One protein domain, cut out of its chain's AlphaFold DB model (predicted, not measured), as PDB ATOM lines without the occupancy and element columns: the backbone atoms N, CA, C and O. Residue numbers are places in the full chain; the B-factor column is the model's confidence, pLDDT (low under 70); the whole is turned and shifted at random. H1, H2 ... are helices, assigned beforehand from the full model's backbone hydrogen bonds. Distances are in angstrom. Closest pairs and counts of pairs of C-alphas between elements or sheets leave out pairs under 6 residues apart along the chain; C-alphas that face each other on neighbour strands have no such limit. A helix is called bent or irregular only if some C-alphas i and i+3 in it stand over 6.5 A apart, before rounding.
ATOM      1  N   ASP A   5      78.695  60.022 168.792       95.06
ATOM      2  CA  ASP A   5      77.288  60.258 169.142       95.06
ATOM      3  C   ASP A   5      76.408  59.037 168.837       95.06
ATOM      4  O   ASP A   5      75.529  58.679 169.625       95.06
ATOM      5  N   GLU A   6      76.665  58.342 167.721       97.81
ATOM      6  CA  GLU A   6      75.994  57.073 167.426       97.81
ATOM      7  C   GLU A   6      76.365  55.987 168.447       97.81
ATOM      8  O   GLU A   6      75.514  55.158 168.772       97.81
ATOM      9  N   VAL A   7      77.595  55.998 168.982       98.00
ATOM     10  CA  VAL A   7      78.008  55.099 170.075       98.00
ATOM     11  C   VAL A   7      77.205  55.386 171.340       98.00
ATOM     12  O   VAL A   7      76.605  54.471 171.906       98.00
ATOM     13  N   VAL A   8      77.135  56.651 171.757       97.31
ATOM     14  CA  VAL A   8      76.340  57.091 172.914       97.31
ATOM     15  C   VAL A   8      74.879  56.654 172.750       97.31
ATOM     16  O   VAL A   8      74.309  56.016 173.642       97.31
ATOM     17  N   GLY A   9      74.287  56.905 171.578       98.06
ATOM     18  CA  GLY A   9      72.927  56.474 171.252       98.06
ATOM     19  C   GLY A   9      72.738  54.957 171.326       98.06
ATOM     20  O   GLY A   9      71.773  54.484 171.929       98.06
ATOM     21  N   PHE A  10      73.673  54.185 170.767       98.31
ATOM     22  CA  PHE A  10      73.654  52.723 170.796       98.31
ATOM     23  C   PHE A  10      73.718  52.158 172.220       98.31
ATOM     24  O   PHE A  10      72.933  51.269 172.563       98.31
ATOM     25  N   LEU A  11      74.607  52.674 173.070       97.62
ATOM     26  CA  LEU A  11      74.754  52.186 174.443       97.62
ATOM     27  C   LEU A  11      73.516  52.514 175.287       97.62
ATOM     28  O   LEU A  11      73.029  51.659 176.030       97.62
ATOM     29  N   ARG A  12      72.938  53.710 175.105       96.75
ATOM     30  CA  ARG A  12      71.662  54.083 175.727       96.75
ATOM     31  C   ARG A  12      70.518  53.173 175.267       96.75
ATOM     32  O   ARG A  12      69.767  52.678 176.102       96.75
ATOM     33  N   ALA A  13      70.392  52.934 173.962       97.81
ATOM     34  CA  ALA A  13      69.367  52.052 173.406       97.81
ATOM     35  C   ALA A  13      69.515  50.604 173.905       97.81
ATOM     36  O   ALA A  13      68.520  49.970 174.245       97.81
ATOM     37  N   THR A  14      70.750  50.110 174.022       97.00
ATOM     38  CA  THR A  14      71.052  48.779 174.569       97.00
ATOM     39  C   THR A  14      70.598  48.656 176.024       97.00
ATOM     40  O   THR A  14      69.975  47.661 176.391       97.00
ATOM     41  N   ALA A  15      70.852  49.678 176.848       92.75
ATOM     42  CA  ALA A  15      70.369  49.712 178.226       92.75
ATOM     43  C   ALA A  15      68.830  49.695 178.302       92.75
ATOM     44  O   ALA A  15      68.271  48.882 179.030       92.75
ATOM     45  N   ILE A  16      68.153  50.520 177.495       95.06
ATOM     46  CA  ILE A  16      66.681  50.566 177.429       95.06
ATOM     47  C   ILE A  16      66.100  49.218 176.978       95.06
ATOM     48  O   ILE A  16      65.123  48.745 177.551       95.06
ATOM     49  N   ALA A  17      66.702  48.576 175.975       95.38
ATOM     50  CA  ALA A  17      66.263  47.269 175.498       95.38
ATOM     51  C   ALA A  17      66.392  46.183 176.579       95.38
ATOM     52  O   ALA A  17      65.531  45.309 176.671       95.38
ATOM     53  N   ALA A  18      67.433  46.250 177.416       91.50
ATOM     54  CA  ALA A  18      67.582  45.354 178.559       91.50
ATOM     55  C   ALA A  18      66.528  45.619 179.648       91.50
ATOM     56  O   ALA A  18      65.936  44.674 180.163       91.50
ATOM     57  N   ASP A  19      66.238  46.887 179.950       88.44
ATOM     58  CA  ASP A  19      65.204  47.260 180.926       88.44
ATOM     59  C   ASP A  19      63.794  46.861 180.445       88.44
ATOM     60  O   ASP A  19      62.950  46.451 181.239       88.44
ATOM     61  N   GLY A  20      63.557  46.902 179.129       92.06
ATOM     62  CA  GLY A  20      62.335  46.418 178.479       92.06
ATOM     63  C   GLY A  20      62.271  44.899 178.267       92.06
ATOM     64  O   GLY A  20      61.336  44.420 177.627       92.06
ATOM     65  N   GLY A  21      63.261  44.134 178.742       89.94
ATOM     66  CA  GLY A  21      63.296  42.669 178.654       89.94
ATOM     67  C   GLY A  21      63.619  42.093 177.270       89.94
ATOM     68  O   GLY A  21      63.570  40.879 177.088       89.94
ATOM     69  N   SER A  22      63.969  42.934 176.292       92.25
ATOM     70  CA  SER A  22      64.386  42.495 174.948       92.25
ATOM     71  C   SER A  22      65.843  42.020 174.905       92.25
ATOM     72  O   SER A  22      66.240  41.316 173.979       92.25
ATOM     73  N   LEU A  23      66.645  42.399 175.903       91.62
ATOM     74  CA  LEU A  23      67.992  41.886 176.145       91.62
ATOM     75  C   LEU A  23      68.116  41.415 177.602       91.62
ATOM     76  O   LEU A  23      67.398  41.918 178.467       91.62
ATOM     77  N   PRO A  24      69.045  40.492 177.913       88.56
ATOM     78  CA  PRO A  24      69.290  40.094 179.293       88.56
ATOM     79  C   PRO A  24      69.661  41.310 180.165       88.56
ATOM     80  O   PRO A  24      70.517  42.102 179.753       88.56
ATOM     81  N   PRO A  25      69.121  41.446 181.394       85.44
ATOM     82  CA  PRO A  25      69.435  42.567 182.284       85.44
ATOM     83  C   PRO A  25      70.939  42.847 182.461       85.44
ATOM     84  O   PRO A  25      71.328  44.019 182.461       85.44
ATOM     85  N   PRO A  26      71.824  41.829 182.533       84.38
ATOM     86  CA  PRO A  26      73.255  42.083 182.655       84.38
ATOM     87  C   PRO A  26      73.908  42.782 181.455       84.38
ATOM     88  O   PRO A  26      74.893  43.499 181.629       84.38
ATOM     89  N   VAL A  27      73.349  42.624 180.252       89.38
ATOM     90  CA  VAL A  27      73.783  43.369 179.059       89.38
ATOM     91  C   VAL A  27      73.534  44.864 179.273       89.38
ATOM     92  O   VAL A  27      74.412  45.680 179.002       89.38
ATOM     93  N   GLY A  28      72.389  45.223 179.864       89.25
ATOM     94  CA  GLY A  28      72.062  46.601 180.228       89.25
ATOM     95  C   GLY A  28      72.994  47.196 181.284       89.25
ATOM     96  O   GLY A  28      73.367  48.363 181.183       89.25
ATOM     97  N   VAL A  29      73.427  46.400 182.271       84.25
ATOM     98  CA  VAL A  29      74.398  46.838 183.296       84.25
ATOM     99  C   VAL A  29      75.703  47.282 182.661       84.25
ATOM    100  O   VAL A  29      76.173  48.392 182.910       84.25
ATOM    101  N   PHE A  30      76.268  46.419 181.822       88.88
ATOM    102  CA  PHE A  30      77.513  46.722 181.139       88.88
ATOM    103  C   PHE A  30      77.348  47.912 180.182       88.88
ATOM    104  O   PHE A  30      78.171  48.827 180.207       88.88
ATOM    105  N   ALA A  31      76.247  47.970 179.421       92.62
ATOM    106  CA  ALA A  31      75.955  49.089 178.526       92.62
ATOM    107  C   ALA A  31      75.862  50.438 179.263       92.62
ATOM    108  O   ALA A  31      76.393  51.431 178.772       92.62
ATOM    109  N   ARG A  32      75.263  50.489 180.463       89.62
ATOM    110  CA  ARG A  32      75.210  51.710 181.295       89.62
ATOM    111  C   ARG A  32      76.589  52.154 181.775       89.62
ATOM    112  O   ARG A  32      76.912  53.340 181.676       89.62
ATOM    113  N   ALA A  33      77.401  51.221 182.274       85.94
ATOM    114  CA  ALA A  33      78.764  51.523 182.710       85.94
ATOM    115  C   ALA A  33      79.613  52.042 181.538       85.94
ATOM    116  O   ALA A  33      80.282  53.071 181.659       85.94
ATOM    117  N   TYR A  34      79.517  51.386 180.381       91.00
ATOM    118  CA  TYR A  34      80.233  51.797 179.178       91.00
ATOM    119  C   TYR A  34      79.744  53.154 178.652       91.00
ATOM    120  O   TYR A  34      80.556  54.032 178.358       91.00
ATOM    121  N   HIS A  35      78.430  53.390 178.626       92.62
ATOM    122  CA  HIS A  35      77.851  54.680 178.242       92.62
ATOM    123  C   HIS A  35      78.403  55.820 179.102       92.62
ATOM    124  O   HIS A  35      78.785  56.865 178.580       92.62
ATOM    125  N   ARG A  36      78.507  55.614 180.423       88.31
ATOM    126  CA  ARG A  36      79.047  56.632 181.330       88.31
ATOM    127  C   ARG A  36      80.512  56.957 181.038       88.31
ATOM    128  O   ARG A  36      80.857  58.135 181.036       88.31
ATOM    129  N   ILE A  37      81.343  55.944 180.781       87.75
ATOM    130  CA  ILE A  37      82.745  56.149 180.382       87.75
ATOM    131  C   ILE A  37      82.806  56.914 179.059       87.75
ATOM    132  O   ILE A  37      83.536  57.893 178.961       87.75
ATOM    133  N   THR A  38      82.008  56.509 178.074       92.56
ATOM    134  CA  THR A  38      81.995  57.123 176.737       92.56
ATOM    135  C   THR A  38      81.647  58.609 176.809       92.56
ATOM    136  O   THR A  38      82.320  59.425 176.191       92.56
ATOM    137  N   LEU A  39      80.662  58.996 177.630       91.81
ATOM    138  CA  LEU A  39      80.321  60.409 177.843       91.81
ATOM    139  C   LEU A  39      81.480  61.226 178.436       91.81
ATOM    140  O   LEU A  39      81.666  62.378 178.052       91.81
ATOM    141  N   GLU A  40      82.264  60.649 179.351       89.62
ATOM    142  CA  GLU A  40      83.464  61.320 179.869       89.62
ATOM    143  C   GLU A  40      84.511  61.482 178.761       89.62
ATOM    144  O   GLU A  40      85.102  62.548 178.629       89.62
ATOM    145  N   ILE A  41      84.708  60.466 177.917       90.62
ATOM    146  CA  ILE A  41      85.625  60.561 176.774       90.62
ATOM    147  C   ILE A  41      85.179  61.639 175.782       90.62
ATOM    148  O   ILE A  41      86.014  62.441 175.369       90.62
ATOM    149  N   VAL A  42      83.883  61.727 175.466       92.56
ATOM    150  CA  VAL A  42      83.316  62.799 174.628       92.56
ATOM    151  C   VAL A  42      83.645  64.179 175.204       92.56
ATOM    152  O   VAL A  42      84.131  65.042 174.475       92.56
ATOM    153  N   ALA A  43      83.442  64.379 176.510       91.56
ATOM    154  CA  ALA A  43      83.765  65.647 177.165       91.56
ATOM    155  C   ALA A  43      85.265  65.981 177.059       91.56
ATOM    156  O   ALA A  43      85.636  67.091 176.694       91.56
ATOM    157  N   ARG A  44      86.145  64.997 177.280       91.00
ATOM    158  CA  ARG A  44      87.604  65.187 177.187       91.00
ATOM    159  C   ARG A  44      88.098  65.455 175.772       91.00
ATOM    160  O   ARG A  44      89.059  66.201 175.599       91.00
ATOM    161  N   ILE A  45      87.454  64.861 174.769       91.94
ATOM    162  CA  ILE A  45      87.708  65.185 173.364       91.94
ATOM    163  C   ILE A  45      87.361  66.655 173.103       91.94
ATOM    164  O   ILE A  45      88.174  67.366 172.515       91.94
ATOM    165  N   ALA A  46      86.202  67.123 173.576       91.81
ATOM    166  CA  ALA A  46      85.773  68.511 173.403       91.81
ATOM    167  C   ALA A  46      86.702  69.521 174.106       91.81
ATOM    168  O   ALA A  46      86.952  70.596 173.565       91.81
ATOM    169  N   ASP A  47      87.267  69.149 175.255       92.19
ATOM    170  CA  ASP A  47      88.191  69.988 176.032       92.19
ATOM    171  C   ASP A  47      89.640  69.990 175.498       92.19
ATOM    172  O   ASP A  47      90.524  70.601 176.102       92.19
ATOM    173  N   GLY A  48      89.927  69.293 174.390       92.00
ATOM    174  CA  GLY A  48      91.273  69.232 173.804       92.00
ATOM    175  C   GLY A  48      92.284  68.441 174.643       92.00
ATOM    176  O   GLY A  48      93.479  68.718 174.601       92.00
ATOM    177  N   PHE A  49      91.819  67.465 175.431       92.38
ATOM    178  CA  PHE A  49      92.668  66.681 176.338       92.38
ATOM    179  C   PHE A  49      93.622  65.705 175.623       92.38
ATOM    180  O   PHE A  49      94.626  65.289 176.204       92.38
ATOM    181  N   PHE A  50      93.284  65.303 174.397       94.12
ATOM    182  CA  PHE A  50      94.009  64.299 173.614       94.12
ATOM    183  C   PHE A  50      94.838  64.949 172.505       94.12
ATOM    184  O   PHE A  50      94.443  65.977 171.959       94.12
ATOM    185  N   GLU A  51      95.973  64.336 172.166       95.38
ATOM    186  CA  GLU A  51      96.872  64.800 171.104       95.38
ATOM    187  C   GLU A  51      96.222  64.659 169.716       95.38
ATOM    188  O   GLU A  51      96.336  65.563 168.890       95.38
ATOM    189  N   ASP A  52      95.512  63.554 169.467       95.56
ATOM    190  CA  ASP A  52      94.733  63.303 168.253       95.56
ATOM    191  C   ASP A  52      93.277  62.914 168.599       95.56
ATOM    192  O   ASP A  52      92.927  61.726 168.688       95.56
ATOM    193  N   PRO A  53      92.385  63.907 168.781       94.50
ATOM    194  CA  PRO A  53      90.976  63.658 169.088       94.50
ATOM    195  C   PRO A  53      90.234  62.916 167.968       94.50
ATOM    196  O   PRO A  53      89.267  62.204 168.244       94.50
ATOM    197  N   SER A  54      90.670  63.050 166.711       94.19
ATOM    198  CA  SER A  54      90.042  62.371 165.573       94.19
ATOM    199  C   SER A  54      90.335  60.874 165.586       94.19
ATOM    200  O   SER A  54      89.416  60.069 165.425       94.19
ATOM    201  N   TRP A  55      91.586  60.491 165.847       95.19
ATOM    202  CA  TRP A  55      91.950  59.086 166.026       95.19
ATOM    203  C   TRP A  55      91.221  58.462 167.212       95.19
ATOM    204  O   TRP A  55      90.738  57.335 167.103       95.19
ATOM    205  N   LEU A  56      91.086  59.192 168.324       94.44
ATOM    206  CA  LEU A  56      90.382  58.669 169.489       94.44
ATOM    207  C   LEU A  56      88.878  58.489 169.236       94.44
ATOM    208  O   LEU A  56      88.311  57.480 169.649       94.44
ATOM    209  N   ALA A  57      88.236  59.418 168.525       94.25
ATOM    210  CA  ALA A  57      86.842  59.259 168.114       94.25
ATOM    211  C   ALA A  57      86.648  58.042 167.191       94.25
ATOM    212  O   ALA A  57      85.696  57.282 167.373       94.25
ATOM    213  N   GLU A  58      87.553  57.805 166.232       95.75
ATOM    214  CA  GLU A  58      87.491  56.598 165.394       95.75
ATOM    215  C   GLU A  58      87.729  55.322 166.219       95.75
ATOM    216  O   GLU A  58      87.026  54.321 166.040       95.75
ATOM    217  N   PHE A  59      88.687  55.362 167.148       95.38
ATOM    218  CA  PHE A  59      88.963  54.270 168.075       95.38
ATOM    219  C   PHE A  59      87.712  53.901 168.882       95.38
ATOM    220  O   PHE A  59      87.361  52.723 168.945       95.38
ATOM    221  N   ASP A  60      87.010  54.889 169.441       95.00
ATOM    222  CA  ASP A  60      85.793  54.682 170.232       95.00
ATOM    223  C   ASP A  60      84.663  54.054 169.396       95.00
ATOM    224  O   ASP A  60      84.053  53.062 169.798       95.00
ATOM    225  N   VAL A  61      84.468  54.525 168.158       97.38
ATOM    226  CA  VAL A  61      83.496  53.944 167.212       97.38
ATOM    227  C   VAL A  61      83.810  52.482 166.898       97.38
ATOM    228  O   VAL A  61      82.911  51.632 166.921       97.38
ATOM    229  N   ARG A  62      85.078  52.166 166.609       97.31
ATOM    230  CA  ARG A  62      85.529  50.791 166.351       97.31
ATOM    231  C   ARG A  62      85.337  49.909 167.583       97.31
ATOM    232  O   ARG A  62      84.857  48.783 167.454       97.31
ATOM    233  N   PHE A  63      85.650  50.434 168.763       96.62
ATOM    234  CA  PHE A  63      85.548  49.733 170.038       96.62
ATOM    235  C   PHE A  63      84.107  49.454 170.451       96.62
ATOM    236  O   PHE A  63      83.760  48.332 170.801       96.62
ATOM    237  N   ALA A  64      83.199  50.410 170.302       97.62
ATOM    238  CA  ALA A  64      81.775  50.132 170.454       97.62
ATOM    239  C   ALA A  64      81.261  49.131 169.405       97.62
ATOM    240  O   ALA A  64      80.368  48.328 169.685       97.62
ATOM    241  N   GLY A  65      81.841  49.151 168.202       97.69
ATOM    242  CA  GLY A  65      81.544  48.208 167.129       97.69
ATOM    243  C   GLY A  65      81.792  46.745 167.507       97.69
ATOM    244  O   GLY A  65      80.980  45.895 167.134       97.69
ATOM    245  N   THR A  66      82.844  46.439 168.274       97.38
ATOM    246  CA  THR A  66      83.124  45.062 168.726       97.38
ATOM    247  C   THR A  66      82.071  44.572 169.716       97.38
ATOM    248  O   THR A  66      81.560  43.463 169.565       97.38
ATOM    249  N   TYR A  67      81.654  45.420 170.662       97.06
ATOM    250  CA  TYR A  67      80.582  45.083 171.600       97.06
ATOM    251  C   TYR A  67      79.233  44.911 170.886       97.06
ATOM    252  O   TYR A  67      78.515  43.941 171.129       97.06
ATOM    253  N   LYS A  68      78.913  45.796 169.931       97.50
ATOM    254  CA  LYS A  68      77.725  45.657 169.077       97.50
ATOM    255  C   LYS A  68      77.730  44.331 168.314       97.50
ATOM    256  O   LYS A  68      76.719  43.634 168.301       97.50
ATOM    257  N   ALA A  69      78.867  43.956 167.726       96.94
ATOM    258  CA  ALA A  69      79.012  42.671 167.052       96.94
ATOM    259  C   ALA A  69      78.817  41.493 168.021       96.94
ATOM    260  O   ALA A  69      78.128  40.537 167.671       96.94
ATOM    261  N   ALA A  70      79.333  41.583 169.250       96.19
ATOM    262  CA  ALA A  70      79.108  40.564 170.270       96.19
ATOM    263  C   ALA A  70      77.617  40.415 170.628       96.19
ATOM    264  O   ALA A  70      77.159  39.297 170.855       96.19
ATOM    265  N   ILE A  71      76.828  41.493 170.633       95.44
ATOM    266  CA  ILE A  71      75.373  41.403 170.835       95.44
ATOM    267  C   ILE A  71      74.694  40.743 169.627       95.44
ATOM    268  O   ILE A  71      73.957  39.775 169.792       95.44
ATOM    269  N   GLU A  72      74.948  41.253 168.423       95.44
ATOM    270  CA  GLU A  72      74.151  40.951 167.226       95.44
ATOM    271  C   GLU A  72      74.562  39.669 166.492       95.44
ATOM    272  O   GLU A  72      73.775  39.130 165.716       95.44
ATOM    273  N   ARG A  73      75.791  39.186 166.697       96.50
ATOM    274  CA  ARG A  73      76.367  38.051 165.958       96.50
ATOM    275  C   ARG A  73      76.833  36.956 166.918       96.50
ATOM    276  O   ARG A  73      78.035  36.750 167.086       96.50
ATOM    277  N   PRO A  74      75.906  36.226 167.566       94.38
ATOM    278  CA  PRO A  74      76.252  35.213 168.563       94.38
ATOM    279  C   PRO A  74      77.178  34.109 168.035       94.38
ATOM    280  O   PRO A  74      78.034  33.636 168.779       94.38
ATOM    281  N   ALA A  75      77.047  33.739 166.756       95.19
ATOM    282  CA  ALA A  75      77.878  32.723 166.110       95.19
ATOM    283  C   ALA A  75      79.357  33.135 165.971       95.19
ATOM    284  O   ALA A  75      80.234  32.276 166.022       95.19
ATOM    285  N   ASP A  76      79.630  34.440 165.871       95.12
ATOM    286  CA  ASP A  76      80.972  34.986 165.636       95.12
ATOM    287  C   ASP A  76      81.668  35.417 166.938       95.12
ATOM    288  O   ASP A  76      82.777  35.952 166.921       95.12
ATOM    289  N   ARG A  77      81.019  35.222 168.095       96.56
ATOM    290  CA  ARG A  77      81.555  35.655 169.389       96.56
ATOM    291  C   ARG A  77      82.870  34.939 169.708       96.56
ATOM    292  O   ARG A  77      82.941  33.705 169.783       96.56
ATOM    293  N   ALA A  78      83.875  35.732 170.070       97.38
ATOM    294  CA  ALA A  78      85.059  35.253 170.774       97.38
ATOM    295  C   ALA A  78      84.669  34.442 172.024       97.38
ATOM    296  O   ALA A  78      83.600  34.644 172.613       97.38
ATOM    297  N   ALA A  79      85.513  33.498 172.433       97.81
ATOM    298  CA  ALA A  79      85.238  32.618 173.563       97.81
ATOM    299  C   ALA A  79      84.982  33.400 174.860       97.81
ATOM    300  O   ALA A  79      84.082  33.033 175.620       97.81
ATOM    301  N   CYS A  80      85.710  34.494 175.102       96.81
ATOM    302  CA  CYS A  80      85.479  35.349 176.267       96.81
ATOM    303  C   CYS A  80      84.074  35.976 176.284       96.81
ATOM    304  O   CYS A  80      83.423  35.986 177.331       96.81
ATOM    305  N   TRP A  81      83.579  36.434 175.130       97.38
ATOM    306  CA  TRP A  81      82.230  36.985 174.998       97.38
ATOM    307  C   TRP A  81      81.158  35.905 175.095       97.38
ATOM    308  O   TRP A  81      80.156  36.126 175.770       97.38
ATOM    309  N   ARG A  82      81.368  34.722 174.500       96.88
ATOM    310  CA  ARG A  82      80.442  33.584 174.664       96.88
ATOM    311  C   ARG A  82      80.213  33.265 176.134       96.88
ATOM    312  O   ARG A  82      79.074  33.235 176.566       96.88
ATOM    313  N   ILE A  83      81.278  33.159 176.931       95.44
ATOM    314  CA  ILE A  83      81.158  32.910 178.378       95.44
ATOM    315  C   ILE A  83      80.342  34.009 179.078       95.44
ATOM    316  O   ILE A  83      79.517  33.704 179.940       95.44
ATOM    317  N   ALA A  84      80.563  35.280 178.724       93.94
ATOM    318  CA  ALA A  84      79.837  36.403 179.312       93.94
ATOM    319  C   ALA A  84      78.327  36.344 179.011       93.94
ATOM    320  O   ALA A  84      77.512  36.487 179.927       93.94
ATOM    321  N   PHE A  85      77.961  36.100 177.749       93.31
ATOM    322  CA  PHE A  85      76.566  36.026 177.314       93.31
ATOM    323  C   PHE A  85      75.868  34.739 177.773       93.31
ATOM    324  O   PHE A  85      74.766  34.832 178.302       93.31
ATOM    325  N   ASP A  86      76.525  33.578 177.704       92.38
ATOM    326  CA  ASP A  86      75.988  32.313 178.228       92.38
ATOM    327  C   ASP A  86      75.648  32.439 179.719       92.38
ATOM    328  O   ASP A  86      74.656  31.889 180.197       92.38
ATOM    329  N   MET A  87      76.472  33.168 180.478       88.56
ATOM    330  CA  MET A  87      76.189  33.442 181.884       88.56
ATOM    331  C   MET A  87      74.977  34.368 182.033       88.56
ATOM    332  O   MET A  87      74.114  34.105 182.868       88.56
ATOM    333  N   ALA A  88      74.890  35.430 181.225       86.69
ATOM    334  CA  ALA A  88      73.764  36.367 181.248       86.69
ATOM    335  C   ALA A  88      72.420  35.690 180.923       86.69
ATOM    336  O   ALA A  88      71.419  35.986 181.572       86.69
ATOM    337  N   GLU A  89      72.407  34.747 179.980       85.31
ATOM    338  CA  GLU A  89      71.214  33.989 179.578       85.31
ATOM    339  C   GLU A  89      70.746  32.993 180.651       85.31
ATOM    340  O   GLU A  89      69.551  32.739 180.784       85.31
ATOM    341  N   ARG A  90      71.659  32.478 181.487       83.38
ATOM    342  CA  ARG A  90      71.325  31.576 182.609       83.38
ATOM    343  C   ARG A  90      70.611  32.272 183.773       83.38
ATOM    344  O   ARG A  90      70.246  31.603 184.736       83.38
ATOM    345  N   GLY A  91      70.427  33.593 183.717       66.62
ATOM    346  CA  GLY A  91      69.638  34.336 184.701       66.62
ATOM    347  C   GLY A  91      70.236  34.342 186.109       66.62
ATOM    348  O   GLY A  91      69.501  34.454 187.093       66.62
ATOM    349  N   THR A  92      71.560  34.198 186.243       63.69
ATOM    350  CA  THR A  92      72.201  34.247 187.561       63.69
ATOM    351  C   THR A  92      71.997  35.624 188.191       63.69
ATOM    352  O   THR A  92      72.243  36.645 187.556       63.69
ATOM    353  N   LYS A  93      71.568  35.673 189.458       64.75
ATOM    354  CA  LYS A  93      71.197  36.911 190.176       64.75
ATOM    355  C   LYS A  93      72.382  37.806 190.576       64.75
ATOM    356  O   LYS A  93      72.280  38.549 191.544       64.75
ATOM    357  N   THR A  94      73.509  37.742 189.873       74.44
ATOM    358  CA  THR A  94      74.767  38.383 190.294       74.44
ATOM    359  C   THR A  94      75.233  39.397 189.244       74.44
ATOM    360  O   THR A  94      76.156  39.111 188.473       74.44
ATOM    361  N   PRO A  95      74.601  40.583 189.175       73.31
ATOM    362  CA  PRO A  95      74.938  41.664 188.245       73.31
ATOM    363  C   PRO A  95      76.439  41.948 188.137       73.31
ATOM    364  O   PRO A  95      76.958  42.130 187.037       73.31
ATOM    365  N   MET A  96      77.152  41.897 189.264       75.75
ATOM    366  CA  MET A  96      78.594  42.123 189.314       75.75
ATOM    367  C   MET A  96      79.395  41.108 188.500       75.75
ATOM    368  O   MET A  96      80.281  41.493 187.741       75.75
ATOM    369  N   ARG A  97      79.075  39.812 188.604       83.94
ATOM    370  CA  ARG A  97      79.756  38.771 187.820       83.94
ATOM    371  C   ARG A  97      79.676  39.089 186.332       83.94
ATOM    372  O   ARG A  97      80.671  38.991 185.624       83.94
ATOM    373  N   HIS A  98      78.508  39.507 185.862       83.62
ATOM    374  CA  HIS A  98      78.327  39.846 184.458       83.62
ATOM    375  C   HIS A  98      79.043  41.132 184.058       83.62
ATOM    376  O   HIS A  98      79.622  41.176 182.976       83.62
ATOM    377  N   LEU A  99      79.047  42.150 184.925       84.62
ATOM    378  CA  LEU A  99      79.832  43.358 184.696       84.62
ATOM    379  C   LEU A  99      81.316  43.011 184.539       84.62
ATOM    380  O   LEU A  99      81.932  43.422 183.562       84.62
ATOM    381  N   LEU A 100      81.873  42.217 185.457       85.94
ATOM    382  CA  LEU A 100      83.270  41.786 185.408       85.94
ATOM    383  C   LEU A 100      83.568  40.952 184.159       85.94
ATOM    384  O   LEU A 100      84.614  41.139 183.543       85.94
ATOM    385  N   LEU A 101      82.654  40.070 183.745       91.25
ATOM    386  CA  LEU A 101      82.789  39.304 182.501       91.25
ATOM    387  C   LEU A 101      82.781  40.212 181.261       91.25
ATOM    388  O   LEU A 101      83.616  40.026 180.373       91.25
ATOM    389  N   GLY A 102      81.887  41.204 181.218       92.50
ATOM    390  CA  GLY A 102      81.819  42.196 180.144       92.50
ATOM    391  C   GLY A 102      83.070  43.071 180.087       92.50
ATOM    392  O   GLY A 102      83.674  43.203 179.027       92.50
ATOM    393  N   ILE A 103      83.528  43.587 181.231       89.94
ATOM    394  CA  ILE A 103      84.780  44.350 181.331       89.94
ATOM    395  C   ILE A 103      85.972  43.488 180.905       89.94
ATOM    396  O   ILE A 103      86.807  43.953 180.136       89.94
ATOM    397  N   ASN A 104      86.042  42.232 181.350       92.81
ATOM    398  CA  ASN A 104      87.121  41.318 180.987       92.81
ATOM    399  C   ASN A 104      87.199  41.093 179.471       92.81
ATOM    400  O   ASN A 104      88.289  41.146 178.909       92.81
ATOM    401  N   ALA A 105      86.067  40.853 178.806       96.00
ATOM    402  CA  ALA A 105      86.048  40.690 177.355       96.00
ATOM    403  C   ALA A 105      86.371  42.015 176.639       96.00
ATOM    404  O   ALA A 105      87.246  42.063 175.775       96.00
ATOM    405  N   HIS A 106      85.746  43.115 177.054       96.06
ATOM    406  CA  HIS A 106      85.856  44.396 176.367       96.06
ATOM    407  C   HIS A 106      87.217  45.084 176.577       96.06
ATOM    408  O   HIS A 106      87.914  45.427 175.629       96.06
ATOM    409  N   MET A 107      87.685  45.226 177.817       92.19
ATOM    410  CA  MET A 107      88.955  45.907 178.117       92.19
ATOM    411  C   MET A 107      90.204  45.070 177.820       92.19
ATOM    412  O   MET A 107      91.312  45.505 178.122       92.19
ATOM    413  N   ARG A 108      90.065  43.861 177.271       93.62
ATOM    414  CA  ARG A 108      91.223  43.006 176.974       93.62
ATOM    415  C   ARG A 108      91.181  42.468 175.560       93.62
ATOM    416  O   ARG A 108      92.083  42.760 174.781       93.62
ATOM    417  N   TYR A 109      90.133  41.723 175.217       97.50
ATOM    418  CA  TYR A 109      90.009  41.140 173.885       97.50
ATOM    419  C   TYR A 109      89.623  42.194 172.840       97.50
ATOM    420  O   TYR A 109      90.316  42.340 171.831       97.50
ATOM    421  N   ASP A 110      88.574  42.979 173.097       97.81
ATOM    422  CA  ASP A 110      88.107  43.977 172.129       97.81
ATOM    423  C   ASP A 110      89.128  45.104 171.933       97.81
ATOM    424  O   ASP A 110      89.406  45.474 170.795       97.81
ATOM    425  N   LEU A 111      89.744  45.610 173.013       96.38
ATOM    426  CA  LEU A 111      90.795  46.633 172.903       96.38
ATOM    427  C   LEU A 111      91.959  46.152 172.038       96.38
ATOM    428  O   LEU A 111      92.401  46.886 171.158       96.38
ATOM    429  N   CYS A 112      92.431  44.921 172.262       97.44
ATOM    430  CA  CYS A 112      93.471  44.330 171.429       97.44
ATOM    431  C   CYS A 112      93.008  44.277 169.967       97.44
ATOM    432  O   CYS A 112      93.697  44.790 169.094       97.44
ATOM    433  N   THR A 113      91.799  43.769 169.713       97.50
ATOM    434  CA  THR A 113      91.212  43.659 168.366       97.50
ATOM    435  C   THR A 113      91.153  45.001 167.630       97.50
ATOM    436  O   THR A 113      91.531  45.073 166.462       97.50
ATOM    437  N   VAL A 114      90.718  46.075 168.294       96.81
ATOM    438  CA  VAL A 114      90.585  47.411 167.684       96.81
ATOM    439  C   VAL A 114      91.933  48.013 167.289       96.81
ATOM    440  O   VAL A 114      92.010  48.721 166.285       96.81
ATOM    441  N   LEU A 115      92.991  47.727 168.053       96.88
ATOM    442  CA  LEU A 115      94.348  48.217 167.787       96.88
ATOM    443  C   LEU A 115      95.018  47.520 166.585       96.88
ATOM    444  O   LEU A 115      96.076  47.965 166.129       96.88
ATOM    445  N   LEU A 116      94.434  46.432 166.071       95.56
ATOM    446  CA  LEU A 116      94.944  45.674 164.925       95.56
ATOM    447  C   LEU A 116      94.490  46.266 163.575       95.56
ATOM    448  O   LEU A 116      93.840  47.306 163.492       95.56
ATOM    449  N   GLY A 117      94.867  45.599 162.478       87.75
ATOM    450  CA  GLY A 117      94.411  45.951 161.128       87.75
ATOM    451  C   GLY A 117      95.012  47.245 160.575       87.75
ATOM    452  O   GLY A 117      94.367  47.916 159.776       87.75
ATOM    453  N   GLY A 118      96.214  47.620 161.025       82.31
ATOM    454  CA  GLY A 118      96.898  48.841 160.587       82.31
ATOM    455  C   GLY A 118      96.396  50.118 161.265       82.31
ATOM    456  O   GLY A 118      96.808  51.205 160.884       82.31
ATOM    457  N   PHE A 119      95.535  49.995 162.280       90.62
ATOM    458  CA  PHE A 119      94.980  51.136 163.015       90.62
ATOM    459  C   PHE A 119      96.003  51.863 163.905       90.62
ATOM    460  O   PHE A 119      95.795  53.004 164.318       90.62
ATOM    461  N   VAL A 120      97.114  51.190 164.210       91.81
ATOM    462  CA  VAL A 120      98.279  51.775 164.871       91.81
ATOM    463  C   VAL A 120      99.422  51.781 163.868       91.81
ATOM    464  O   VAL A 120     100.115  50.774 163.695       91.81
ATOM    465  N   GLU A 121      99.611  52.913 163.194       91.69
ATOM    466  CA  GLU A 121     100.695  53.077 162.230       91.69
ATOM    467  C   GLU A 121     102.060  53.016 162.939       91.69
ATOM    468  O   GLU A 121     102.215  53.486 164.070       91.69
ATOM    469  N   ALA A 122     103.062  52.404 162.300       90.12
ATOM    470  CA  ALA A 122     104.355  52.145 162.939       90.12
ATOM    471  C   ALA A 122     105.093  53.436 163.335       90.12
ATOM    472  O   ALA A 122     105.694  53.491 164.405       90.12
ATOM    473  N   ASP A 123     105.003  54.468 162.499       93.62
ATOM    474  CA  ASP A 123     105.593  55.796 162.684       93.62
ATOM    475  C   ASP A 123     104.832  56.663 163.702       93.62
ATOM    476  O   ASP A 123     105.429  57.529 164.340       93.62
ATOM    477  N   LYS A 124     103.535  56.408 163.913       94.19
ATOM    478  CA  LYS A 124     102.700  57.135 164.890       94.19
ATOM    479  C   LYS A 124     102.492  56.399 166.207       94.19
ATOM    480  O   LYS A 124     101.833  56.930 167.102       94.19
ATOM    481  N   ARG A 125     103.035  55.188 166.351       94.31
ATOM    482  CA  ARG A 125     102.772  54.278 167.476       94.31
ATOM    483  C   ARG A 125     102.908  54.946 168.842       94.31
ATOM    484  O   ARG A 125     102.044  54.747 169.691       94.31
ATOM    485  N   ASP A 126     103.951  55.743 169.050       95.31
ATOM    486  CA  ASP A 126     104.175  56.409 170.335       95.31
ATOM    487  C   ASP A 126     103.124  57.484 170.622       95.31
ATOM    488  O   ASP A 126     102.653  57.583 171.753       95.31
ATOM    489  N   ALA A 127     102.698  58.240 169.607       94.75
ATOM    490  CA  ALA A 127     101.607  59.205 169.742       94.75
ATOM    491  C   ALA A 127     100.279  58.496 170.043       94.75
ATOM    492  O   ALA A 127      99.604  58.832 171.015       94.75
ATOM    493  N   ARG A 128      99.964  57.422 169.301       95.62
ATOM    494  CA  ARG A 128      98.781  56.578 169.562       95.62
ATOM    495  C   ARG A 128      98.796  56.011 170.981       95.62
ATOM    496  O   ARG A 128      97.766  55.981 171.650       95.62
ATOM    497  N   ARG A 129      99.970  55.596 171.468       95.69
ATOM    498  CA  ARG A 129     100.136  55.078 172.830       95.69
ATOM    499  C   ARG A 129      99.857  56.148 173.878       95.69
ATOM    500  O   ARG A 129      99.227  55.837 174.887       95.69
ATOM    501  N   ARG A 130     100.321  57.385 173.670       95.62
ATOM    502  CA  ARG A 130     100.088  58.489 174.615       95.62
ATOM    503  C   ARG A 130      98.601  58.785 174.772       95.62
ATOM    504  O   ARG A 130      98.145  58.817 175.914       95.62
ATOM    505  N   ASP A 131      97.845  58.866 173.679       95.00
ATOM    506  CA  ASP A 131      96.388  59.043 173.744       95.00
ATOM    507  C   ASP A 131      95.672  57.824 174.328       95.00
ATOM    508  O   ASP A 131      94.825  57.959 175.215       95.00
ATOM    509  N   PHE A 132      96.069  56.613 173.928       94.44
ATOM    510  CA  PHE A 132      95.521  55.377 174.488       94.44
ATOM    511  C   PHE A 132      95.683  55.297 176.016       94.44
ATOM    512  O   PHE A 132      94.771  54.853 176.722       94.44
ATOM    513  N   VAL A 133      96.835  55.736 176.536       92.81
ATOM    514  CA  VAL A 133      97.122  55.813 177.977       92.81
ATOM    515  C   VAL A 133      96.437  57.021 178.622       92.81
ATOM    516  O   VAL A 133      96.020  56.934 179.777       92.81
ATOM    517  N   ALA A 134      96.273  58.137 177.908       91.62
ATOM    518  CA  ALA A 134      95.552  59.310 178.401       91.62
ATOM    519  C   ALA A 134      94.093  58.979 178.746       91.62
ATOM    520  O   ALA A 134      93.584  59.467 179.757       91.62
ATOM    521  N   VAL A 135      93.462  58.062 178.001       89.88
ATOM    522  CA  VAL A 135      92.131  57.522 178.328       89.88
ATOM    523  C   VAL A 135      92.081  56.941 179.742       89.88
ATOM    524  O   VAL A 135      91.083  57.133 180.428       89.88
ATOM    525  N   ASN A 136      93.148  56.301 180.238       86.44
ATOM    526  CA  ASN A 136      93.170  55.781 181.612       86.44
ATOM    527  C   ASN A 136      92.939  56.920 182.614       86.44
ATOM    528  O   ASN A 136      92.137  56.790 183.540       86.44
ATOM    529  N   ARG A 137      93.604  58.066 182.410       80.44
ATOM    530  CA  ARG A 137      93.452  59.245 183.276       80.44
ATOM    531  C   ARG A 137      92.037  59.817 183.208       80.44
ATOM    532  O   ARG A 137      91.500  60.176 184.250       80.44
ATOM    533  N   ALA A 138      91.427  59.841 182.023       78.56
ATOM    534  CA  ALA A 138      90.021  60.221 181.866       78.56
ATOM    535  C   ALA A 138      89.088  59.242 182.605       78.56
ATOM    536  O   ALA A 138      88.209  59.658 183.356       78.56
ATOM    537  N   MET A 139      89.344  57.934 182.495       75.50
ATOM    538  CA  MET A 139      88.577  56.899 183.190       75.50
ATOM    539  C   MET A 139      88.673  57.009 184.712       75.50
ATOM    540  O   MET A 139      87.679  56.740 185.378       75.50
ATOM    541  N   LYS A 140      89.811  57.444 185.278       74.44
ATOM    542  CA  LYS A 140      89.966  57.639 186.734       74.44
ATOM    543  C   LYS A 140      88.845  58.496 187.326       74.44
ATOM    544  O   LYS A 140      88.371  58.219 188.422       74.44
ATOM    545  N   LEU A 141      88.407  59.511 186.584       66.56
ATOM    546  CA  LEU A 141      87.354  60.437 187.001       66.56
ATOM    547  C   LEU A 141      85.941  59.872 186.766       66.56
ATOM    548  O   LEU A 141      84.989  60.305 187.412       66.56
ATOM    549  N   ALA A 142      85.811  58.852 185.915       65.44
ATOM    550  CA  ALA A 142      84.563  58.137 185.657       65.44
ATOM    551  C   ALA A 142      84.300  56.966 186.628       65.44
ATOM    552  O   ALA A 142      83.154  56.525 186.727       65.44
ATOM    553  N   ILE A 143      85.308  56.480 187.371       66.94
ATOM    554  CA  ILE A 143      85.170  55.332 188.293       66.94
ATOM    555  C   ILE A 143      84.125  55.593 189.387       66.94
ATOM    556  O   ILE A 143      83.240  54.760 189.579       66.94
ATOM    557  N   GLY A 144      84.156  56.757 190.045       67.06
ATOM    558  CA  GLY A 144      83.175  57.109 191.084       67.06
ATOM    559  C   GLY A 144      81.723  57.070 190.577       67.06
ATOM    560  O   GLY A 144      80.879  56.392 191.163       67.06
ATOM    561  N   PRO A 145      81.409  57.717 189.438       66.75
ATOM    562  CA  PRO A 145      80.101  57.588 188.800       66.75
ATOM    563  C   PRO A 145      79.694  56.153 188.433       66.75
ATOM    564  O   PRO A 145      78.521  55.815 188.567       66.75
ATOM    565  N   ILE A 146      80.621  55.294 187.991       65.44
ATOM    566  CA  ILE A 146      80.321  53.875 187.721       65.44
ATOM    567  C   ILE A 146      79.945  53.159 189.017       65.44
ATOM    568  O   ILE A 146      78.936  52.460 189.044       65.44
ATOM    569  N   GLN A 147      80.697  53.369 190.100       67.00
ATOM    570  CA  GLN A 147      80.366  52.813 191.416       67.00
ATOM    571  C   GLN A 147      78.977  53.272 191.880       67.00
ATOM    572  O   GLN A 147      78.195  52.454 192.353       67.00
ATOM    573  N   SER A 148      78.617  54.540 191.655       66.69
ATOM    574  CA  SER A 148      77.281  55.064 191.967       66.69
ATOM    575  C   SER A 148      76.170  54.418 191.129       66.69
ATOM    576  O   SER A 148      75.125  54.080 191.676       66.69
ATOM    577  N   ILE A 149      76.396  54.169 189.832       65.31
ATOM    578  CA  ILE A 149      75.449  53.421 188.981       65.31
ATOM    579  C   ILE A 149      75.239  52.006 189.529       65.31
ATOM    580  O   ILE A 149      74.108  51.523 189.581       65.31
ATOM    581  N   LEU A 150      76.317  51.341 189.951       64.44
ATOM    582  CA  LEU A 150      76.243  49.996 190.521       64.44
ATOM    583  C   LEU A 150      75.536  49.994 191.876       64.44
ATOM    584  O   LEU A 150      74.724  49.108 192.121       64.44
ATOM    585  N   HIS A 151      75.776  51.002 192.713       67.19
ATOM    586  CA  HIS A 151      75.113  51.154 194.005       67.19
ATOM    587  C   HIS A 151      73.620  51.476 193.854       67.19
ATOM    588  O   HIS A 151      72.784  50.848 194.493       67.19
ATOM    589  N   GLY A 152      73.251  52.380 192.944       62.38
ATOM    590  CA  GLY A 152      71.849  52.714 192.680       62.38
ATOM    591  C   GLY A 152      71.056  51.565 192.054       62.38
ATOM    592  O   GLY A 152      69.870  51.417 192.325       62.38
ATOM    593  N   ALA A 153      71.702  50.731 191.235       61.41
ATOM    594  CA  ALA A 153      71.043  49.588 190.616       61.41
ATOM    595  C   ALA A 153      71.037  48.329 191.508       61.41
ATOM    596  O   ALA A 153      70.130  47.510 191.371       61.41
ATOM    597  N   TYR A 154      72.032  48.159 192.394       61.44
ATOM    598  CA  TYR A 154      72.310  46.881 193.077       61.44
ATOM    599  C   TYR A 154      72.810  47.010 194.530       61.44
ATOM    600  O   TYR A 154      73.419  46.069 195.044       61.44
ATOM    601  N   GLY A 155      72.557  48.144 195.197       61.84
ATOM    602  CA  GLY A 155      73.071  48.487 196.533       61.84
ATOM    603  C   GLY A 155      72.910  47.386 197.583       61.84
ATOM    604  O   GLY A 155      73.890  47.015 198.219       61.84
ATOM    605  N   GLU A 156      71.739  46.745 197.659       61.59
ATOM    606  CA  GLU A 156      71.491  45.659 198.624       61.59
ATOM    607  C   GLU A 156      72.405  44.433 198.453       61.59
ATOM    608  O   GLU A 156      72.619  43.677 199.401       61.59
ATOM    609  N   TRP A 157      72.896  44.171 197.238       59.91
ATOM    610  CA  TRP A 157      73.831  43.072 196.985       59.91
ATOM    611  C   TRP A 157      75.273  43.496 197.284       59.91
ATOM    612  O   TRP A 157      76.021  42.709 197.860       59.91
ATOM    613  N   LEU A 158      75.644  44.738 196.949       58.03
ATOM    614  CA  LEU A 158      76.968  45.299 197.249       58.03
ATOM    615  C   LEU A 158      77.228  45.336 198.759       58.03
ATOM    616  O   LEU A 158      78.262  44.854 199.207       58.03
ATOM    617  N   GLU A 159      76.245  45.782 199.541       62.47
ATOM    618  CA  GLU A 159      76.318  45.798 201.008       62.47
ATOM    619  C   GLU A 159      76.528  44.396 201.603       62.47
ATOM    620  O   GLU A 159      77.242  44.231 202.592       62.47
ATOM    621  N   ARG A 160      75.944  43.358 200.987       59.75
ATOM    622  CA  ARG A 160      76.159  41.966 201.408       59.75
ATOM    623  C   ARG A 160      77.546  41.460 201.025       59.75
ATOM    624  O   ARG A 160      78.129  40.727 201.810       59.75
ATOM    625  N   ALA A 161      78.068  41.815 199.852       56.59
ATOM    626  CA  ALA A 161      79.391  41.380 199.399       56.59
ATOM    627  C   ALA A 161      80.527  42.008 200.230       56.59
ATOM    628  O   ALA A 161      81.447  41.294 200.644       56.59
ATOM    629  N   ASP A 162      80.415  43.301 200.551       58.25
ATOM    630  CA  ASP A 162      81.373  44.016 201.405       58.25
ATOM    631  C   ASP A 162      81.413  43.417 202.823       58.25
ATOM    632  O   ASP A 162      82.487  43.256 203.405       58.25
ATOM    633  N   ALA A 163      80.266  42.965 203.349       57.41
ATOM    634  CA  ALA A 163      80.181  42.295 204.650       57.41
ATOM    635  C   ALA A 163      80.939  40.949 204.726       57.41
ATOM    636  O   ALA A 163      81.250  40.490 205.826       57.41
ATOM    637  N   PHE A 164      81.267  40.325 203.587       52.72
ATOM    638  CA  PHE A 164      82.061  39.087 203.511       52.72
ATOM    639  C   PHE A 164      83.537  39.319 203.138       52.72
ATOM    640  O   PHE A 164      84.270  38.348 202.949       52.72
ATOM    641  N   GLY A 165      83.995  40.574 203.033       43.88
ATOM    642  CA  GLY A 165      85.374  40.896 202.640       43.88
ATOM    643  C   GLY A 165      85.698  40.552 201.180       43.88
ATOM    644  O   GLY A 165      86.864  40.400 200.824       43.88
ATOM    645  N   LEU A 166      84.675  40.407 200.330       53.22
ATOM    646  CA  LEU A 166      84.789  40.151 198.890       53.22
ATOM    647  C   LEU A 166      84.651  41.464 198.105       53.22
ATOM    648  O   LEU A 166      83.809  41.579 197.212       53.22
ATOM    649  N   GLY A 167      85.464  42.456 198.475       55.59
ATOM    650  CA  GLY A 167      85.389  43.824 197.969       55.59
ATOM    651  C   GLY A 167      85.497  43.904 196.445       55.59
ATOM    652  O   GLY A 167      86.521  43.599 195.830       55.59
ATOM    653  N   VAL A 168      84.408  44.303 195.799       55.03
ATOM    654  CA  VAL A 168      84.352  44.564 194.349       55.03
ATOM    655  C   VAL A 168      85.011  45.890 193.973       55.03
ATOM    656  O   VAL A 168      85.402  46.095 192.823       55.03
ATOM    657  N   ASP A 169      85.165  46.771 194.950       58.00
ATOM    658  CA  ASP A 169      85.985  47.971 194.907       58.00
ATOM    659  C   ASP A 169      87.459  47.649 194.607       58.00
ATOM    660  O   ASP A 169      88.063  48.348 193.795       58.00
ATOM    661  N   GLU A 170      88.002  46.536 195.116       61.66
ATOM    662  CA  GLU A 170      89.353  46.058 194.769       61.66
ATOM    663  C   GLU A 170      89.477  45.572 193.309       61.66
ATOM    664  O   GLU A 170      90.564  45.576 192.714       61.66
ATOM    665  N   LEU A 171      88.366  45.128 192.711       62.78
ATOM    666  CA  LEU A 171      88.294  44.650 191.324       62.78
ATOM    667  C   LEU A 171      88.079  45.781 190.312       62.78
ATOM    668  O   LEU A 171      88.432  45.619 189.142       62.78
ATOM    669  N   LEU A 172      87.522  46.911 190.748       70.44
ATOM    670  CA  LEU A 172      87.176  48.065 189.917       70.44
ATOM    671  C   LEU A 172      88.073  49.273 190.236       70.44
ATOM    672  O   LEU A 172      87.608  50.412 190.295       70.44
ATOM    673  N   THR A 173      89.368  49.023 190.435       74.81
ATOM    674  CA  THR A 173      90.365  50.069 190.687       74.81
ATOM    675  C   THR A 173      90.921  50.667 189.399       74.81
ATOM    676  O   THR A 173      90.989  50.024 188.343       74.81
ATOM    677  N   TYR A 174      91.386  51.912 189.502       78.50
ATOM    678  CA  TYR A 174      92.091  52.594 188.420       78.50
ATOM    679  C   TYR A 174      93.318  51.798 187.960       78.50
ATOM    680  O   TYR A 174      93.526  51.622 186.760       78.50
ATOM    681  N   GLU A 175      94.105  51.292 188.908       81.75
ATOM    682  CA  GLU A 175      95.334  50.546 188.657       81.75
ATOM    683  C   GLU A 175      95.044  49.297 187.825       81.75
ATOM    684  O   GLU A 175      95.737  49.036 186.842       81.75
ATOM    685  N   ARG A 176      93.975  48.565 188.161       82.69
ATOM    686  CA  ARG A 176      93.592  47.344 187.448       82.69
ATOM    687  C   ARG A 176      93.094  47.632 186.035       82.69
ATOM    688  O   ARG A 176      93.485  46.927 185.106       82.69
ATOM    689  N   PHE A 177      92.294  48.681 185.839       83.50
ATOM    690  CA  PHE A 177      91.881  49.092 184.494       83.50
ATOM    691  C   PHE A 177      93.062  49.554 183.642       83.50
ATOM    692  O   PHE A 177      93.173  49.150 182.485       83.50
ATOM    693  N   ALA A 178      93.964  50.361 184.203       87.25
ATOM    694  CA  ALA A 178      95.157  50.817 183.499       87.25
ATOM    695  C   ALA A 178      96.051  49.639 183.081       87.25
ATOM    696  O   ALA A 178      96.538  49.603 181.951       87.25
ATOM    697  N   ASP A 179      96.209  48.656 183.963       89.12
ATOM    698  CA  ASP A 179      96.975  47.435 183.733       89.12
ATOM    699  C   ASP A 179      96.327  46.517 182.674       89.12
ATOM    700  O   ASP A 179      97.001  46.062 181.748       89.12
ATOM    701  N   TRP A 180      95.005  46.303 182.713       89.69
ATOM    702  CA  TRP A 180      94.288  45.562 181.661       89.69
ATOM    703  C   TRP A 180      94.404  46.220 180.287       89.69
ATOM    704  O   TRP A 180      94.706  45.537 179.306       89.69
ATOM    705  N   ARG A 181      94.227  47.543 180.224       92.81
ATOM    706  CA  ARG A 181      94.381  48.314 178.984       92.81
ATOM    707  C   ARG A 181      95.819  48.253 178.469       92.81
ATOM    708  O   ARG A 181      96.026  48.045 177.277       92.81
ATOM    709  N   GLY A 182      96.804  48.377 179.361       94.25
ATOM    710  CA  GLY A 182      98.223  48.226 179.034       94.25
ATOM    711  C   GLY A 182      98.533  46.858 178.426       94.25
ATOM    712  O   GLY A 182      99.138  46.786 177.360       94.25
ATOM    713  N   ARG A 183      98.017  45.778 179.023       94.12
ATOM    714  CA  ARG A 183      98.158  44.426 178.462       94.12
ATOM    715  C   ARG A 183      97.514  44.274 177.089       94.12
ATOM    716  O   ARG A 183      98.109  43.641 176.227       94.12
ATOM    717  N   ALA A 184      96.338  44.860 176.860       96.00
ATOM    718  CA  ALA A 184      95.696  44.820 175.544       96.00
ATOM    719  C   ALA A 184      96.547  45.511 174.463       96.00
ATOM    720  O   ALA A 184      96.637  45.025 173.335       96.00
ATOM    721  N   TRP A 185      97.207  46.618 174.821       97.31
ATOM    722  CA  TRP A 185      98.175  47.281 173.951       97.31
ATOM    723  C   TRP A 185      99.380  46.382 173.656       97.31
ATOM    724  O   TRP A 185      99.732  46.179 172.493       97.31
ATOM    725  N   ASP A 186      99.998  45.816 174.693       97.19
ATOM    726  CA  ASP A 186     101.174  44.952 174.552       97.19
ATOM    727  C   ASP A 186     100.862  43.673 173.754       97.19
ATOM    728  O   ASP A 186     101.688  43.215 172.958       97.19
ATOM    729  N   ASP A 187      99.651  43.134 173.903       97.62
ATOM    730  CA  ASP A 187      99.137  42.019 173.110       97.62
ATOM    731  C   ASP A 187      99.039  42.393 171.629       97.62
ATOM    732  O   ASP A 187      99.565  41.668 170.782       97.62
ATOM    733  N   ALA A 188      98.453  43.549 171.303       97.50
ATOM    734  CA  ALA A 188      98.377  44.027 169.925       97.50
ATOM    735  C   ALA A 188      99.778  44.225 169.319       97.50
ATOM    736  O   ALA A 188     100.039  43.805 168.190       97.50
ATOM    737  N   MET A 189     100.718  44.797 170.080       97.06
ATOM    738  CA  MET A 189     102.107  44.962 169.633       97.06
ATOM    739  C   MET A 189     102.815  43.618 169.425       97.06
ATOM    740  O   MET A 189     103.590  43.463 168.482       97.06
ATOM    741  N   SER A 190     102.533  42.632 170.274       97.69
ATOM    742  CA  SER A 190     103.067  41.275 170.143       97.69
ATOM    743  C   SER A 190     102.506  40.549 168.920       97.69
ATOM    744  O   SER A 190     103.249  39.819 168.263       97.69
ATOM    745  N   ILE A 191     101.238  40.791 168.566       97.50
ATOM    746  CA  ILE A 191     100.634  40.302 167.319       97.50
ATOM    747  C   ILE A 191     101.310  40.950 166.105       97.50
ATOM    748  O   ILE A 191     101.727  40.237 165.197       97.50
ATOM    749  N   TYR A 192     101.513  42.273 166.105       95.44
ATOM    750  CA  TYR A 192     102.262  42.950 165.033       95.44
ATOM    751  C   TYR A 192     103.698  42.427 164.887       95.44
ATOM    752  O   TYR A 192     104.236  42.405 163.782       95.44
ATOM    753  N   ALA A 193     104.320  41.987 165.984       95.62
ATOM    754  CA  ALA A 193     105.648  41.376 165.984       95.62
ATOM    755  C   ALA A 193     105.650  39.878 165.613       95.62
ATOM    756  O   ALA A 193     106.709  39.253 165.668       95.62
ATOM    757  N   GLY A 194     104.495  39.281 165.294       96.50
ATOM    758  CA  GLY A 194     104.366  37.861 164.951       96.50
ATOM    759  C   GLY A 194     104.572  36.897 166.126       96.50
ATOM    760  O   GLY A 194     104.830  35.717 165.907       96.50
ATOM    761  N   LYS A 195     104.495  37.382 167.373       97.75
ATOM    762  CA  LYS A 195     104.745  36.591 168.595       97.75
ATOM    763  C   LYS A 195     103.483  35.984 169.201       97.75
ATOM    764  O   LYS A 195     103.582  35.038 169.974       97.75
ATOM    765  N   LEU A 196     102.323  36.562 168.902       97.25
ATOM    766  CA  LEU A 196     101.013  36.118 169.371       97.25
ATOM    767  C   LEU A 196     100.016  36.149 168.216       97.25
ATOM    768  O   LEU A 196     100.184  36.895 167.251       97.25
ATOM    769  N   THR A 197      98.939  35.386 168.352       97.94
ATOM    770  CA  THR A 197      97.738  35.514 167.525       97.94
ATOM    771  C   THR A 197      96.583  36.085 168.342       97.94
ATOM    772  O   THR A 197      96.565  36.015 169.573       97.94
ATOM    773  N   LEU A 198      95.558  36.609 167.664       97.12
ATOM    774  CA  LEU A 198      94.330  37.036 168.343       97.12
ATOM    775  C   LEU A 198      93.618  35.858 169.043       97.12
ATOM    776  O   LEU A 198      92.965  36.051 170.068       97.12
ATOM    777  N   ALA A 199      93.789  34.631 168.538       97.81
ATOM    778  CA  ALA A 199      93.268  33.421 169.171       97.81
ATOM    779  C   ALA A 199      93.957  33.123 170.516       97.81
ATOM    780  O   ALA A 199      93.288  32.699 171.460       97.81
ATOM    781  N   ASP A 200      95.259  33.398 170.645       98.00
ATOM    782  CA  ASP A 200      95.982  33.249 171.918       98.00
ATOM    783  C   ASP A 200      95.465  34.228 172.977       98.00
ATOM    784  O   ASP A 200      95.302  33.868 174.151       98.00
ATOM    785  N   VAL A 201      95.169  35.463 172.551       98.00
ATOM    786  CA  VAL A 201      94.565  36.494 173.403       98.00
ATOM    787  C   VAL A 201      93.178  36.046 173.862       98.00
ATOM    788  O   VAL A 201      92.937  36.014 175.069       98.00
ATOM    789  N   ASP A 202      92.297  35.621 172.947       98.25
ATOM    790  CA  ASP A 202      90.962  35.106 173.300       98.25
ATOM    791  C   ASP A 202      91.057  33.935 174.284       98.25
ATOM    792  O   ASP A 202      90.426  33.944 175.339       98.25
ATOM    793  N   ALA A 203      91.925  32.954 174.014       97.75
ATOM    794  CA  ALA A 203      92.106  31.799 174.887       97.75
ATOM    795  C   ALA A 203      92.527  32.202 176.311       97.75
ATOM    796  O   ALA A 203      92.045  31.619 177.288       97.75
ATOM    797  N   ARG A 204      93.407  33.202 176.455       96.81
ATOM    798  CA  ARG A 204      93.820  33.729 177.764       96.81
ATOM    799  C   ARG A 204      92.689  34.480 178.461       96.81
ATOM    800  O   ARG A 204      92.401  34.181 179.619       96.81
ATOM    801  N   VAL A 205      92.017  35.390 177.760       97.00
ATOM    802  CA  VAL A 205      90.904  36.180 178.313       97.00
ATOM    803  C   VAL A 205      89.723  35.273 178.694       97.00
ATOM    804  O   VAL A 205      89.082  35.484 179.725       97.00
ATOM    805  N   ALA A 206      89.475  34.205 177.934       97.44
ATOM    806  CA  ALA A 206      88.458  33.200 178.224       97.44
ATOM    807  C   ALA A 206      88.800  32.328 179.445       97.44
ATOM    808  O   ALA A 206      87.896  31.924 180.179       97.44
ATOM    809  N   ARG A 207      90.083  32.031 179.709       96.56
ATOM    810  CA  ARG A 207      90.490  31.345 180.954       96.56
ATOM    811  C   ARG A 207      90.148  32.180 182.184       96.56
ATOM    812  O   ARG A 207      89.606  31.641 183.144       96.56
ATOM    813  N   GLU A 208      90.391  33.483 182.130       92.38
ATOM    814  CA  GLU A 208      90.023  34.390 183.220       92.38
ATOM    815  C   GLU A 208      88.509  34.587 183.321       92.38
ATOM    816  O   GLU A 208      87.970  34.546 184.423       92.38
ATOM    817  N   ALA A 209      87.791  34.656 182.195       93.62
ATOM    818  CA  ALA A 209      86.327  34.662 182.197       93.62
ATOM    819  C   ALA A 209      85.758  33.431 182.928       93.62
ATOM    820  O   ALA A 209      84.853  33.550 183.751       93.62
ATOM    821  N   LYS A 210      86.331  32.242 182.705       93.62
ATOM    822  CA  LYS A 210      85.958  31.014 183.429       93.62
ATOM    823  C   LYS A 210      86.244  31.093 184.933       93.62
ATOM    824  O   LYS A 210      85.560  30.419 185.702       93.62
ATOM    825  N   TRP A 211      87.260  31.839 185.356       90.62
ATOM    826  CA  TRP A 211      87.555  32.052 186.773       90.62
ATOM    827  C   TRP A 211      86.555  33.033 187.397       90.62
ATOM    828  O   TRP A 211      85.912  32.683 188.383       90.62
ATOM    829  N   ILE A 212      86.309  34.180 186.750       87.94
ATOM    830  CA  ILE A 212      85.294  35.169 187.160       87.94
ATOM    831  C   ILE A 212      83.911  34.510 187.278       87.94
ATOM    832  O   ILE A 212      83.190  34.717 188.251       87.94
ATOM    833  N   ALA A 213      83.560  33.648 186.320       87.19
ATOM    834  CA  ALA A 213      82.304  32.904 186.310       87.19
ATOM    835  C   ALA A 213      82.102  31.990 187.536       87.19
ATOM    836  O   ALA A 213      80.966  31.631 187.831       87.19
ATOM    837  N   ARG A 214      83.178  31.613 188.243       86.19
ATOM    838  CA  ARG A 214      83.151  30.740 189.429       86.19
ATOM    839  C   ARG A 214      83.345  31.483 190.750       86.19
ATOM    840  O   ARG A 214      83.324  30.834 191.792       86.19
TER     841      ARG A 214
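Overview. This is residues 5 to 214 of the 217 residues of an uncharacterized protein of Polyangiaceae bacterium (UniProt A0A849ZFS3). Look first for H6, the longest helix, which runs along one side of a bundle of eight helices gathered round H5. H2, H3, H4, H7 and H8 pack round H5, H1 packs on H2 away from H5, and H6 packs on H2 and H7; beyond a kink of 106 degrees near residue 156, residues 160 to 165 stick out. The printed part has 210 residues, with eight named helices, H1 to H8 along the chain, and no named strand: the class is all helix, and the packing is part aligned, part crossed. It is compact, with a radius of gyration of the C-alphas of 16.7 A and spans of 50 by 37 by 35 A.

Along the chain. Find C-alpha 125 at (102.772, 54.278, 167.476); from there H6 runs 41.4 A to C-alpha 162, and it is irregular, with C-alphas 153 and 156 8.9 A apart. H5, residues 95 to 115, is 29.0 A long and neither bent nor irregular, but only just: C-alphas 107 and 110 are 6.3 A apart. H2 holds residues 25 to 46 over 31.9 A, H3 residues 53 to 72 over 28.3 A, and H7 residues 174 to 192 over 27.3 A. H1, residues 5 to 19, begins at (77.288, 60.258, 169.142); H4 holds residues 79 to 89, and H8, residues 198 to 212, ends at (85.294, 35.169, 187.160).

Arrangement. With residues 135 to 149 alone, H6 touches H2, closest at the C-alphas of Ala 33 and Ile 146, 5.8 A. H6 and H7 form a helical hairpin, closest at the C-alphas of Asn 136 and Ala 178, 5.7 A. Look next at H5, with H2 a hub touching five helices: its Cys 112 comes closest to Ala 184 of H7, C-alphas 4.7 A apart. H5 touches H8 at a shallow tilt of 12 degrees, opposite ways, with the closest C-alphas, Leu 101 and Ala 209, 5.8 A apart. H4 touches H8, closest at the C-alphas of Cys 80 and Ala 206, 4.2 A. H1 and H2 form another hairpin, the closest C-alphas being Ala 15 and Gly 28, 4.1 A. H3 touches H5, closest at the C-alphas of Phe 63 and Val 114, 6.0 A. Each O i to N i+4 pair is within hydrogen-bond range in H1, H2, H4, H7 and H8; H3 has 15 of 16, H5 14 of 17 and H6 25 of 34.

Size, cuts and confidence. The C-alphas farthest apart are Asp 123 and Ala 163, 50.9 A. The printed part has no cut, and the link from H6 to H7 is long, with 11 residues. Confidence is under 70 at residues 91 to 93 and 141 to 171.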